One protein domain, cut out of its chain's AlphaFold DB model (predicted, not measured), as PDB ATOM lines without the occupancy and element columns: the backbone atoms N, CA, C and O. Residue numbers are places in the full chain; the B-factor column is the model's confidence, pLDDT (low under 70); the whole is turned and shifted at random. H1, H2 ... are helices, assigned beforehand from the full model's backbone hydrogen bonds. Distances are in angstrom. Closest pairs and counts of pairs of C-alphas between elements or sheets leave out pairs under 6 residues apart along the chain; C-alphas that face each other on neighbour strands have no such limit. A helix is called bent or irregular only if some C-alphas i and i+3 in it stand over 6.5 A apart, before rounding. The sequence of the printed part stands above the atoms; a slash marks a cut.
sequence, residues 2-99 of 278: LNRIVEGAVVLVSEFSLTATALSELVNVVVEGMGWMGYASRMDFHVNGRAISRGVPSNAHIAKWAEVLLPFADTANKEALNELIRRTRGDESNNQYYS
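AT A GLANCE: This is residues 2 to 99 of the 278 residues of the protein "Polysaccharide lyase family protein" of Pseudomonas amygdali pv. mori (UniProt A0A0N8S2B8). Three helices, H2, H4 and H5, make an up-and-down bundle, each running against the one before it, and H1 packs on H4. H3 is set off from the bundle on its own loop, touching no helix, and residues 11 to 16 stick out. The printed part has 98 residues with five named helices, H1 to H5 in order, and no named strand; the class is all helix. It is compact, with a radius of gyration of the C-alphas of 14.0 A, and only just flat, spanning 41 by 31 by 17 A.

IN THESE COORDINATES: H1, residues 2 to 9, begins at C-alpha 2 (149.386, 172.363, 63.945). H2, residues 20 to 37, is 25.4 A long and only just irregular: C-alphas 32 and 35 are 6.7 A apart. H3 is residues 49 to 54. H4, residues 60 to 72, is 20.2 A long and irregular, with C-alphas 68 and 71 7.1 A apart. H5, residues 75 to 87, is 18.7 A long and ends at C-alpha 87 (131.907, 179.823, 64.989).

HOW THE PARTS SIT: H4 is the hub. It forms a helical hairpin with H5, at a shallow tilt of 20 degrees, opposite ways; the closest C-alphas, of Ala 63 and Ile 85, are 4.5 A apart. H4 touches H2 at a shallow tilt of 31 degrees, opposite ways, closest at the C-alphas of Val 27 and Leu 69, 6.1 A. It touches H1 at a steep tilt of 40 degrees, the closest C-alphas being those of Val 6 and Trp 65, 6.4 A. H2 touches H5 with residues 27 to 35 alone, closest at the C-alphas of Gly 35 and Leu 84, 6.5 A. H1 and H2 are near each other. Every O i to N i+4 pair is within hydrogen-bond range in H1 and H5, against 11 of 14 in H2, 6 of 9 in H4 and 0 of 2 in H3, where 3 of 3 O i to N i+3 pairs are.

THE WHOLE: The C-alphas farthest apart, of Glu 15 and Ser 93, are 42.7 A apart. The printed part has no cut; the link from H2 to H3 is long, and no printed residue is under 70 in pLDDT.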
ATOM      1  N   LEU A   2     149.734 171.015  64.444       90.38
ATOM      2  CA  LEU A   2     149.386 172.363  63.945       90.38
ATOM      3  C   LEU A   2     149.708 173.505  64.916       90.38
ATOM      4  O   LEU A   2     150.358 174.455  64.507       90.38
ATOM      5  N   ASN A   3     149.383 173.364  66.210       90.50
ATOM      6  CA  ASN A   3     149.777 174.344  67.236       90.50
ATOM      7  C   ASN A   3     151.264 174.727  67.162       90.50
ATOM      8  O   ASN A   3     151.588 175.904  67.190       90.50
ATOM      9  N   ARG A   4     152.162 173.743  67.024       90.94
ATOM     10  CA  ARG A   4     153.610 173.988  66.958       90.94
ATOM     11  C   ARG A   4     154.035 174.624  65.642       90.94
ATOM     12  O   ARG A   4     154.928 175.456  65.660       90.94
ATOM     13  N   ILE A   5     153.403 174.246  64.534       90.06
ATOM     14  CA  ILE A   5     153.681 174.847  63.224       90.06
ATOM     15  C   ILE A   5     153.279 176.321  63.241       90.06
ATOM     16  O   ILE A   5     154.082 177.172  62.892       90.06
ATOM     17  N   VAL A   6     152.070 176.623  63.717       86.00
ATOM     18  CA  VAL A   6     151.534 177.986  63.800       86.00
ATOM     19  C   VAL A   6     152.334 178.847  64.785       86.00
ATOM     20  O   VAL A   6     152.679 179.978  64.467       86.00
ATOM     21  N   GLU A   7     152.684 178.313  65.961       85.69
ATOM     22  CA  GLU A   7     153.548 179.008  66.931       85.69
ATOM     23  C   GLU A   7     154.971 179.212  66.407       85.69
ATOM     24  O   GLU A   7     155.580 180.235  66.691       85.69
ATOM     25  N   GLY A   8     155.504 178.252  65.651       86.00
ATOM     26  CA  GLY A   8     156.834 178.337  65.056       86.00
ATOM     27  C   GLY A   8     156.890 179.242  63.826       86.00
ATOM     28  O   GLY A   8     157.930 179.834  63.565       86.00
ATOM     29  N   ALA A   9     155.785 179.408  63.095       83.69
ATOM     30  CA  ALA A   9     155.742 180.198  61.865       83.69
ATOM     31  C   ALA A   9     156.208 181.648  62.071       83.69
ATOM     32  O   ALA A   9     156.807 182.224  61.173       83.69
ATOM     33  N   VAL A  10     156.013 182.216  63.269       77.00
ATOM     34  CA  VAL A  10     156.456 183.585  63.594       77.00
ATOM     35  C   VAL A  10     157.978 183.732  63.703       77.00
ATOM     36  O   VAL A  10     158.483 184.846  63.605       77.00
ATOM     37  N   VAL A  11     158.713 182.632  63.918       85.75
ATOM     38  CA  VAL A  11     160.186 182.623  64.000       85.75
ATOM     39  C   VAL A  11     160.853 182.010  62.763       85.75
ATOM     40  O   VAL A  11     162.073 182.079  62.627       85.75
ATOM     41  N   LEU A  12     160.070 181.427  61.851       87.94
ATOM     42  CA  LEU A  12     160.534 180.917  60.562       87.94
ATOM     43  C   LEU A  12     160.606 182.071  59.553       87.94
ATOM     44  O   LEU A  12     159.624 182.388  58.888       87.94
ATOM     45  N   VAL A  13     161.774 182.713  59.469       87.38
ATOM     46  CA  VAL A  13     162.015 183.915  58.651       87.38
ATOM     47  C   VAL A  13     163.159 183.722  57.652       87.38
ATOM     48  O   VAL A  13     164.021 182.858  57.829       87.38
ATOM     49  N   SER A  14     163.187 184.555  56.607       90.62
ATOM     50  CA  SER A  14     164.196 184.533  55.534       90.62
ATOM     51  C   SER A  14     164.335 183.134  54.911       90.62
ATOM     52  O   SER A  14     163.329 182.571  54.483       90.62
ATOM     53  N   GLU A  15     165.536 182.549  54.900       93.12
ATOM     54  CA  GLU A  15     165.832 181.222  54.331       93.12
ATOM     55  C   GLU A  15     165.068 180.064  54.996       93.12
ATOM     56  O   GLU A  15     164.955 178.983  54.424       93.12
ATOM     57  N   PHE A  16     164.525 180.270  56.202       91.38
ATOM     58  CA  PHE A  16     163.739 179.263  56.924       91.38
ATOM     59  C   PHE A  16     162.227 179.478  56.805       91.38
ATOM     60  O   PHE A  16     161.462 178.752  57.439       91.38
ATOM     61  N   SER A  17     161.787 180.468  56.023       91.00
ATOM     62  CA  SER A  17     160.364 180.766  55.848       91.00
ATOM     63  C   SER A  17     159.623 179.575  55.248       91.00
ATOM     64  O   SER A  17     160.113 178.902  54.339       91.00
ATOM     65  N   LEU A  18     158.393 179.351  55.712       91.50
ATOM     66  CA  LEU A  18     157.492 178.434  55.024       91.50
ATOM     67  C   LEU A  18     157.220 178.956  53.611       91.50
ATOM     68  O   LEU A  18     156.992 180.148  53.403       91.50
ATOM     69  N   THR A  19     157.229 178.049  52.636       93.38
ATOM     70  CA  THR A  19     156.891 178.404  51.257       93.38
ATOM     71  C   THR A  19     155.425 178.830  51.163       93.38
ATOM     72  O   THR A  19     154.584 178.387  51.951       93.38
ATOM     73  N   ALA A  20     155.088 179.651  50.163       92.12
ATOM     74  CA  ALA A  20     153.702 180.053  49.912       92.12
ATOM     75  C   ALA A  20     152.770 178.838  49.746       92.12
ATOM     76  O   ALA A  20     151.667 178.819  50.283       92.12
ATOM     77  N   THR A  21     153.249 177.781  49.079       94.38
ATOM     78  CA  THR A  21     152.526 176.512  48.948       94.38
ATOM     79  C   THR A  21     152.288 175.851  50.304       94.38
ATOM     80  O   THR A  21     151.161 175.476  50.595       94.38
ATOM     81  N   ALA A  22     153.305 175.749  51.168       94.00
ATOM     82  CA  ALA A  22     153.133 175.155  52.493       94.00
ATOM     83  C   ALA A  22     152.117 175.933  53.347       94.00
ATOM     84  O   ALA A  22     151.295 175.326  54.029       94.00
ATOM     85  N   LEU A  23     152.137 177.266  53.282       92.88
ATOM     86  CA  LEU A  23     151.167 178.119  53.973       92.88
ATOM     87  C   LEU A  23     149.745 177.928  53.425       92.88
ATOM     88  O   LEU A  23     148.811 177.789  54.212       92.88
ATOM     89  N   SER A  24     149.588 177.844  52.102       93.75
ATOM     90  CA  SER A  24     148.299 177.545  51.466       93.75
ATOM     91  C   SER A  24     147.764 176.168  51.868       93.75
ATOM     92  O   SER A  24     146.576 176.025  52.135       93.75
ATOM     93  N   GLU A  25     148.621 175.152  51.980       95.19
ATOM     94  CA  GLU A  25     148.187 173.832  52.447       95.19
ATOM     95  C   GLU A  25     147.811 173.833  53.932       95.19
ATOM     96  O   GLU A  25     146.883 173.135  54.336       95.19
ATOM     97  N   LEU A  26     148.465 174.651  54.762       95.50
ATOM     98  CA  LEU A  26     148.040 174.838  56.151       95.50
ATOM     99  C   LEU A  26     146.661 175.504  56.238       95.50
ATOM    100  O   LEU A  26     145.850 175.085  57.066       95.50
ATOM    101  N   VAL A  27     146.379 176.488  55.375       96.75
ATOM    102  CA  VAL A  27     145.035 177.075  55.232       96.75
ATOM    103  C   VAL A  27     144.031 175.980  54.875       96.75
ATOM    104  O   VAL A  27     143.041 175.828  55.589       96.75
ATOM    105  N   ASN A  28     144.323 175.154  53.866       96.56
ATOM    106  CA  ASN A  28     143.452 174.047  53.463       96.56
ATOM    107  C   ASN A  28     143.218 173.057  54.615       96.56
ATOM    108  O   ASN A  28     142.081 172.706  54.903       96.56
ATOM    109  N   VAL A  29     144.252 172.640  55.352       96.31
ATOM    110  CA  VAL A  29     144.088 171.723  56.497       96.31
ATOM    111  C   VAL A  29     143.127 172.285  57.555       96.31
ATOM    112  O   VAL A  29     142.365 171.528  58.166       96.31
ATOM    113  N   VAL A  30     143.143 173.599  57.779       97.12
ATOM    114  CA  VAL A  30     142.228 174.259  58.717       97.12
ATOM    115  C   VAL A  30     140.825 174.378  58.121       97.12
ATOM    116  O   VAL A  30     139.869 173.929  58.751       97.12
ATOM    117  N   VAL A  31     140.700 174.931  56.915       97.44
ATOM    118  CA  VAL A  31     139.420 175.260  56.273       97.44
ATOM    119  C   VAL A  31     138.682 174.004  55.798       97.44
ATOM    120  O   VAL A  31     137.549 173.739  56.206       97.44
ATOM    121  N   GLU A  32     139.367 173.186  55.005       96.44
ATOM    122  CA  GLU A  32     138.879 171.965  54.357       96.44
ATOM    123  C   GLU A  32     138.967 170.732  55.281       96.44
ATOM    124  O   GLU A  32     138.526 169.638  54.927       96.44
ATOM    125  N   GLY A  33     139.556 170.878  56.468       95.81
ATOM    126  CA  GLY A  33     139.740 169.802  57.438       95.81
ATOM    127  C   GLY A  33     139.113 170.122  58.785       95.81
ATOM    128  O   GLY A  33     137.941 169.833  59.028       95.81
ATOM    129  N   MET A  34     139.921 170.695  59.676       94.62
ATOM    130  CA  MET A  34     139.602 170.859  61.101       94.62
ATOM    131  C   MET A  34     138.329 171.685  61.345       94.62
ATOM    132  O   MET A  34     137.600 171.420  62.298       94.62
ATOM    133  N   GLY A  35     138.022 172.644  60.470       96.31
ATOM    134  CA  GLY A  35     136.837 173.495  60.557       96.31
ATOM    135  C   GLY A  35     135.496 172.752  60.509       96.31
ATOM    136  O   GLY A  35     134.513 173.211  61.093       96.31
ATOM    137  N   TRP A  36     135.464 171.574  59.877       97.81
ATOM    138  CA  TRP A  36     134.287 170.695  59.818       97.81
ATOM    139  C   TRP A  36     134.094 169.859  61.090       97.81
ATOM    140  O   TRP A  36     133.014 169.326  61.337       97.81
ATOM    141  N   MET A  37     135.138 169.740  61.909       96.56
ATOM    142  CA  MET A  37     135.154 168.901  63.112       96.56
ATOM    143  C   MET A  37     134.639 169.645  64.351       96.56
ATOM    144  O   MET A  37     134.632 169.080  65.447       96.56
ATOM    145  N   GLY A  38     134.245 170.915  64.204       95.81
ATOM    146  CA  GLY A  38     133.738 171.745  65.288       95.81
ATOM    147  C   GLY A  38     132.432 172.459  64.949       95.81
ATOM    148  O   GLY A  38     132.200 172.838  63.804       95.81
ATOM    149  N   TYR A  39     131.587 172.629  65.965       97.00
ATOM    150  CA  TYR A  39     130.291 173.309  65.904       97.00
ATOM    151  C   TYR A  39     129.887 173.772  67.310       97.00
ATOM    152  O   TYR A  39     130.121 173.061  68.291       97.00
ATOM    153  N   ALA A  40     129.300 174.963  67.415       95.62
ATOM    154  CA  ALA A  40     128.836 175.595  68.647       95.62
ATOM    155  C   ALA A  40     129.895 175.544  69.772       95.62
ATOM    156  O   ALA A  40     129.659 175.026  70.862       95.62
ATOM    157  N   SER A  41     131.105 176.040  69.478       95.25
ATOM    158  CA  SER A  41     132.284 176.037  70.373       95.25
ATOM    159  C   SER A  41     132.864 174.674  70.786       95.25
ATOM    160  O   SER A  41     133.837 174.624  71.552       95.25
ATOM    161  N   ARG A  42     132.311 173.555  70.306       95.50
ATOM    162  CA  ARG A  42     132.783 172.202  70.639       95.50
ATOM    163  C   ARG A  42     133.403 171.508  69.445       95.50
ATOM    164  O   ARG A  42     133.098 171.837  68.306       95.50
ATOM    165  N   MET A  43     134.268 170.542  69.732       95.06
ATOM    166  CA  MET A  43     134.740 169.568  68.754       95.06
ATOM    167  C   MET A  43     134.017 168.235  68.903       95.06
ATOM    168  O   MET A  43     133.659 167.825  70.008       95.06
ATOM    169  N   ASP A  44     133.903 167.534  67.785       95.94
ATOM    170  CA  ASP A  44     133.431 166.160  67.716       95.94
ATOM    171  C   ASP A  44     134.339 165.184  68.476       95.94
ATOM    172  O   ASP A  44     135.561 165.213  68.349       95.94
ATOM    173  N   PHE A  45     133.765 164.229  69.199       95.94
ATOM    174  CA  PHE A  45     134.527 163.205  69.903       95.94
ATOM    175  C   PHE A  45     135.334 162.279  68.986       95.94
ATOM    176  O   PHE A  45     136.398 161.817  69.404       95.94
ATOM    177  N   HIS A  46     134.890 162.028  67.748       96.00
ATOM    178  CA  HIS A  46     135.592 161.106  66.843       96.00
ATOM    179  C   HIS A  46     137.017 161.552  66.501       96.00
ATOM    180  O   HIS A  46     137.865 160.712  66.198       96.00
ATOM    181  N   VAL A  47     137.305 162.854  66.584       94.44
ATOM    182  CA  VAL A  47     138.604 163.427  66.198       94.44
ATOM    183  C   VAL A  47     139.566 163.601  67.378       94.44
ATOM    184  O   VAL A  47     140.628 164.198  67.238       94.44
ATOM    185  N   ASN A  48     139.213 163.058  68.548       93.62
ATOM    186  CA  ASN A  48     139.997 163.197  69.779       93.62
ATOM    187  C   ASN A  48     140.681 161.901  70.234       93.62
ATOM    188  O   ASN A  48     141.457 161.917  71.193       93.62
ATOM    189  N   GLY A  49     140.411 160.769  69.576       94.31
ATOM    190  CA  GLY A  49     140.934 159.465  69.991       94.31
ATOM    191  C   GLY A  49     140.637 159.193  71.470       94.31
ATOM    192  O   GLY A  49     139.544 159.480  71.961       94.31
ATOM    193  N   ARG A  50     141.629 158.702  72.222       96.25
ATOM    194  CA  ARG A  50     141.469 158.443  73.667       96.25
ATOM    195  C   ARG A  50     141.211 159.697  74.517       96.25
ATOM    196  O   ARG A  50     140.709 159.585  75.640       96.25
ATOM    197  N   ALA A  51     141.498 160.893  73.996       95.69
ATOM    198  CA  ALA A  51     141.284 162.145  74.718       95.69
ATOM    199  C   ALA A  51     139.797 162.484  74.920       95.69
ATOM    200  O   ALA A  51     139.502 163.362  75.724       95.69
ATOM    201  N   ILE A  52     138.860 161.744  74.303       94.75
ATOM    202  CA  ILE A  52     137.428 161.786  74.659       94.75
ATOM    203  C   ILE A  52     137.202 161.663  76.173       94.75
ATOM    204  O   ILE A  52     136.305 162.295  76.726       94.75
ATOM    205  N   SER A  53     138.050 160.895  76.861       94.88
ATOM    206  CA  SER A  53     137.978 160.684  78.309       94.88
ATOM    207  C   SER A  53     138.439 161.879  79.160       94.88
ATOM    208  O   SER A  53     138.335 161.821  80.381       94.88
ATOM    209  N   ARG A  54     138.898 162.977  78.540       94.12
ATOM    210  CA  ARG A  54     139.336 164.216  79.214       94.12
ATOM    211  C   ARG A  54     138.252 165.303  79.270       94.12
ATOM    212  O   ARG A  54     138.538 166.417  79.697       94.12
ATOM    213  N   GLY A  55     137.031 165.001  78.827       88.31
ATOM    214  CA  GLY A  55     135.931 165.963  78.711       88.31
ATOM    215  C   GLY A  55     135.660 166.382  77.266       88.31
ATOM    216  O   GLY A  55     136.252 165.850  76.328       88.31
ATOM    217  N   VAL A  56     134.702 167.297  77.070       83.44
ATOM    218  CA  VAL A  56     134.344 167.786  75.726       83.44
ATOM    219  C   VAL A  56     135.359 168.826  75.264       83.44
ATOM    220  O   VAL A  56     135.460 169.887  75.887       83.44
ATOM    221  N   PRO A  57     136.097 168.569  74.174       86.25
ATOM    222  CA  PRO A  57     137.110 169.496  73.711       86.25
ATOM    223  C   PRO A  57     136.474 170.757  73.122       86.25
ATOM    224  O   PRO A  57     135.503 170.703  72.367       86.25
ATOM    225  N   SER A  58     137.058 171.908  73.453       91.44
ATOM    226  CA  SER A  58     136.743 173.170  72.787       91.44
ATOM    227  C   SER A  58     137.459 173.256  71.440       91.44
ATOM    228  O   SER A  58     138.613 172.837  71.309       91.44
ATOM    229  N   ASN A  59     136.799 173.864  70.457       92.75
ATOM    230  CA  ASN A  59     137.389 174.179  69.155       92.75
ATOM    231  C   ASN A  59     138.134 175.535  69.131       92.75
ATOM    232  O   ASN A  59     138.603 175.944  68.077       92.75
ATOM    233  N   ALA A  60     138.297 176.225  70.270       92.88
ATOM    234  CA  ALA A  60     138.883 177.573  70.337       92.88
ATOM    235  C   ALA A  60     140.299 177.689  69.737       92.88
ATOM    236  O   ALA A  60     140.685 178.738  69.230       92.88
ATOM    237  N   HIS A  61     141.082 176.609  69.754       92.00
ATOM    238  CA  HIS A  61     142.410 176.592  69.140       92.00
ATOM    239  C   HIS A  61     142.363 176.742  67.607       92.00
ATOM    240  O   HIS A  61     143.326 177.242  67.031       92.00
ATOM    241  N   ILE A  62     141.251 176.374  66.953       94.81
ATOM    242  CA  ILE A  62     141.050 176.574  65.511       94.81
ATOM    243  C   ILE A  62     141.038 178.070  65.178       94.81
ATOM    244  O   ILE A  62     141.629 178.462  64.176       94.81
ATOM    245  N   ALA A  63     140.459 178.917  66.039       94.81
ATOM    246  CA  ALA A  63     140.479 180.370  65.849       94.81
ATOM    247  C   ALA A  63     141.907 180.917  65.847       94.81
ATOM    248  O   ALA A  63     142.269 181.668  64.950       94.81
ATOM    249  N   LYS A  64     142.744 180.462  66.791       93.38
ATOM    250  CA  LYS A  64     144.163 180.845  66.847       93.38
ATOM    251  C   LYS A  64     144.888 180.487  65.547       93.38
ATOM    252  O   LYS A  64     145.714 181.258  65.070       93.38
ATOM    253  N   TRP A  65     144.604 179.318  64.969       95.00
ATOM    254  CA  TRP A  65     145.191 178.925  63.683       95.00
ATOM    255  C   TRP A  65     144.673 179.788  62.538       95.00
ATOM    256  O   TRP A  65     145.469 180.257  61.730       95.00
ATOM    257  N   ALA A  66     143.365 180.032  62.496       95.81
ATOM    258  CA  ALA A  66     142.738 180.855  61.474       95.81
ATOM    259  C   ALA A  66     143.268 182.297  61.479       95.81
ATOM    260  O   ALA A  66     143.593 182.831  60.423       95.81
ATOM    261  N   GLU A  67     143.443 182.895  62.659       95.31
ATOM    262  CA  GLU A  67     144.000 184.241  62.831       95.31
ATOM    263  C   GLU A  67     145.429 184.357  62.287       95.31
ATOM    264  O   GLU A  67     145.748 185.319  61.591       95.31
ATOM    265  N   VAL A  68     146.282 183.361  62.548       93.31
ATOM    266  CA  VAL A  68     147.665 183.362  62.043       93.31
ATOM    267  C   VAL A  68     147.729 183.096  60.538       93.31
ATOM    268  O   VAL A  68     148.618 183.611  59.865       93.31
ATOM    269  N   LEU A  69     146.804 182.301  59.998       94.31
ATOM    270  CA  LEU A  69     146.806 181.912  58.586       94.31
ATOM    271  C   LEU A  69     146.085 182.912  57.665       94.31
ATOM    272  O   LEU A  69     146.349 182.924  56.463       94.31
ATOM    273  N   LEU A  70     145.233 183.783  58.215       95.75
ATOM    274  CA  LEU A  70     144.476 184.817  57.491       95.75
ATOM    275  C   LEU A  70     145.307 185.638  56.481       95.75
ATOM    276  O   LEU A  70     144.831 185.839  55.360       95.75
ATOM    277  N   PRO A  71     146.531 186.107  56.804       93.31
ATOM    278  CA  PRO A  71     147.351 186.877  55.866       93.31
ATOM    279  C   PRO A  71     147.782 186.097  54.618       93.31
ATOM    280  O   PRO A  71     148.058 186.711  53.589       93.31
ATOM    281  N   PHE A  72     147.829 184.765  54.697       91.94
ATOM    282  CA  PHE A  72     148.318 183.881  53.636       91.94
ATOM    283  C   PHE A  72     147.195 183.258  52.800       91.94
ATOM    284  O   PHE A  72     147.468 182.604  51.797       91.94
ATOM    285  N   ALA A  73     145.943 183.454  53.208       95.62
ATOM    286  CA  ALA A  73     144.776 182.944  52.510       95.62
ATOM    287  C   ALA A  73     144.393 183.820  51.301       95.62
ATOM    288  O   ALA A  73     144.497 185.055  51.330       95.62
ATOM    289  N   ASP A  74     143.891 183.173  50.249       95.44
ATOM    290  CA  ASP A  74     143.154 183.844  49.175       95.44
ATOM    291  C   ASP A  74     141.807 184.406  49.678       95.44
ATOM    292  O   ASP A  74     141.433 184.246  50.841       95.44
ATOM    293  N   THR A  75     141.072 185.100  48.807       95.44
ATOM    294  CA  THR A  75     139.797 185.740  49.158       95.44
ATOM    295  C   THR A  75     138.758 184.758  49.706       95.44
ATOM    296  O   THR A  75     138.166 185.037  50.746       95.44
ATOM    297  N   ALA A  76     138.567 183.605  49.059       94.38
ATOM    298  CA  ALA A  76     137.553 182.631  49.466       94.38
ATOM    299  C   ALA A  76     137.917 181.989  50.813       94.38
ATOM    300  O   ALA A  76     137.090 181.874  51.718       94.38
ATOM    301  N   ASN A  77     139.192 181.650  50.992       97.19
ATOM    302  CA  ASN A  77     139.694 181.110  52.245       97.19
ATOM    303  C   ASN A  77     139.657 182.143  53.383       97.19
ATOM    304  O   ASN A  77     139.396 181.778  54.526       97.19
ATOM    305  N   LYS A  78     139.856 183.439  53.111       97.88
ATOM    306  CA  LYS A  78     139.696 184.496  54.127       97.88
ATOM    307  C   LYS A  78     138.271 184.567  54.664       97.88
ATOM    308  O   LYS A  78     138.093 184.758  55.867       97.88
ATOM    309  N   GLU A  79     137.265 184.413  53.808       97.19
ATOM    310  CA  GLU A  79     135.862 184.361  54.234       97.19
ATOM    311  C   GLU A  79     135.617 183.146  55.139       97.19
ATOM    312  O   GLU A  79     135.119 183.308  56.256       97.19
ATOM    313  N   ALA A  80     136.086 181.962  54.731       97.75
ATOM    314  CA  ALA A  80     135.978 180.733  55.517       97.75
ATOM    315  C   ALA A  80     136.697 180.819  56.879       97.75
ATOM    316  O   ALA A  80     136.160 180.398  57.905       97.75
ATOM    317  N   LEU A  81     137.901 181.397  56.922       98.06
ATOM    318  CA  LEU A  81     138.662 181.586  58.160       98.06
ATOM    319  C   LEU A  81     137.969 182.567  59.119       98.06
ATOM    320  O   LEU A  81     137.906 182.301  60.320       98.06
ATOM    321  N   ASN A  82     137.414 183.672  58.613       97.94
ATOM    322  CA  ASN A  82     136.633 184.602  59.435       97.94
ATOM    323  C   ASN A  82     135.354 183.945  59.972       97.94
ATOM    324  O   ASN A  82     135.009 184.126  61.144       97.94
ATOM    325  N   GLU A  83     134.682 183.138  59.146       97.56
ATOM    326  CA  GLU A  83     133.552 182.318  59.578       97.56
ATOM    327  C   GLU A  83     133.966 181.360  60.708       97.56
ATOM    328  O   GLU A  83     133.302 181.326  61.745       97.56
ATOM    329  N   LEU A  84     135.099 180.655  60.583       97.25
ATOM    330  CA  LEU A  84     135.625 179.790  61.646       97.25
ATOM    331  C   LEU A  84     135.887 180.536  62.954       97.25
ATOM    332  O   LEU A  84     135.458 180.074  64.013       97.25
ATOM    333  N   ILE A  85     136.570 181.683  62.906       97.31
ATOM    334  CA  ILE A  85     136.879 182.480  64.104       97.31
ATOM    335  C   ILE A  85     135.588 182.811  64.862       97.31
ATOM    336  O   ILE A  85     135.528 182.642  66.082       97.31
ATOM    337  N   ARG A  86     134.528 183.205  64.149       96.75
ATOM    338  CA  ARG A  86     133.204 183.475  64.726       96.75
ATOM    339  C   ARG A  86     132.572 182.212  65.330       96.75
ATOM    340  O   ARG A  86     132.223 182.217  66.511       96.75
ATOM    341  N   ARG A  87     132.516 181.107  64.574       96.19
ATOM    342  CA  ARG A  87     131.907 179.823  64.989       96.19
ATOM    343  C   ARG A  87     132.543 179.215  66.238       96.19
ATOM    344  O   ARG A  87     131.861 178.631  67.082       96.19
ATOM    345  N   THR A  88     133.847 179.405  66.441       95.88
ATOM    346  CA  THR A  88     134.519 178.920  67.664       95.88
ATOM    347  C   THR A  88     134.029 179.600  68.947       95.88
ATOM    348  O   THR A  88     134.141 179.028  70.033       95.88
ATOM    349  N   ARG A  89     133.417 180.785  68.839       94.75
ATOM    350  CA  ARG A  89     132.780 181.505  69.955       94.75
ATOM    351  C   ARG A  89     131.325 181.078  70.185       94.75
ATOM    352  O   ARG A  89     130.674 181.617  71.075       94.75
ATOM    353  N   GLY A  90     130.833 180.119  69.401       94.31
ATOM    354  CA  GLY A  90     129.502 179.532  69.543       94.31
ATOM    355  C   GLY A  90     128.442 180.245  68.715       94.31
ATOM    356  O   GLY A  90     127.268 179.899  68.794       94.31
ATOM    357  N   ASP A  91     128.851 181.232  67.921       95.38
ATOM    358  CA  ASP A  91     127.976 181.910  66.985       95.38
ATOM    359  C   ASP A  91     127.880 181.084  65.692       95.38
ATOM    360  O   ASP A  91     128.786 181.074  64.862       95.38
ATOM    361  N   GLU A  92     126.760 180.388  65.521       95.56
ATOM    362  CA  GLU A  92     126.424 179.597  64.332       95.56
ATOM    363  C   GLU A  92     125.324 180.291  63.496       95.56
ATOM    364  O   GLU A  92     124.623 179.644  62.724       95.56
ATOM    365  N   SER A  93     125.135 181.614  63.646       92.88
ATOM    366  CA  SER A  93     124.022 182.338  63.011       92.88
ATOM    367  C   SER A  93     124.157 182.519  61.495       92.88
ATOM    368  O   SER A  93     123.182 182.886  60.843       92.88
ATOM    369  N   ASN A  94     125.357 182.346  60.932       93.19
ATOM    370  CA  ASN A  94     125.621 182.525  59.502       93.19
ATOM    371  C   ASN A  94     126.792 181.653  59.017       93.19
ATOM    372  O   ASN A  94     127.937 182.106  58.985       93.19
ATOM    373  N   ASN A  95     126.505 180.407  58.646       94.62
ATOM    374  CA  ASN A  95     127.517 179.422  58.261       94.62
ATOM    375  C   ASN A  95     127.576 179.213  56.742       94.62
ATOM    376  O   ASN A  95     127.243 178.136  56.258       94.62
ATOM    377  N   GLN A  96     127.918 180.245  55.970       94.06
ATOM    378  CA  GLN A  96     127.838 180.175  54.506       94.06
ATOM    379  C   GLN A  96     128.798 179.145  53.917       94.06
ATOM    380  O   GLN A  96     128.400 178.369  53.052       94.06
ATOM    381  N   TYR A  97     130.045 179.129  54.390       96.56
ATOM    382  CA  TYR A  97     131.056 178.206  53.894       96.56
ATOM    383  C   TYR A  97     130.832 176.785  54.433       96.56
ATOM    384  O   TYR A  97     130.983 175.810  53.699       96.56
ATOM    385  N   TYR A  98     130.458 176.655  55.710       96.94
ATOM    386  CA  TYR A  98     130.315 175.346  56.356       96.94
ATOM    387  C   TYR A  98     128.920 174.721  56.249       96.94
ATOM    388  O   TYR A  98     128.740 173.603  56.726       96.94
ATOM    389  N   SER A  99     127.937 175.388  55.638       97.12
ATOM    390  CA  SER A  99     126.601 174.816  55.420       97.12
ATOM    391  C   SER A  99     126.656 173.615  54.473       97.12
ATOM    392  O   SER A  99     127.214 173.682  53.377       97.12
TER     393      SER A  99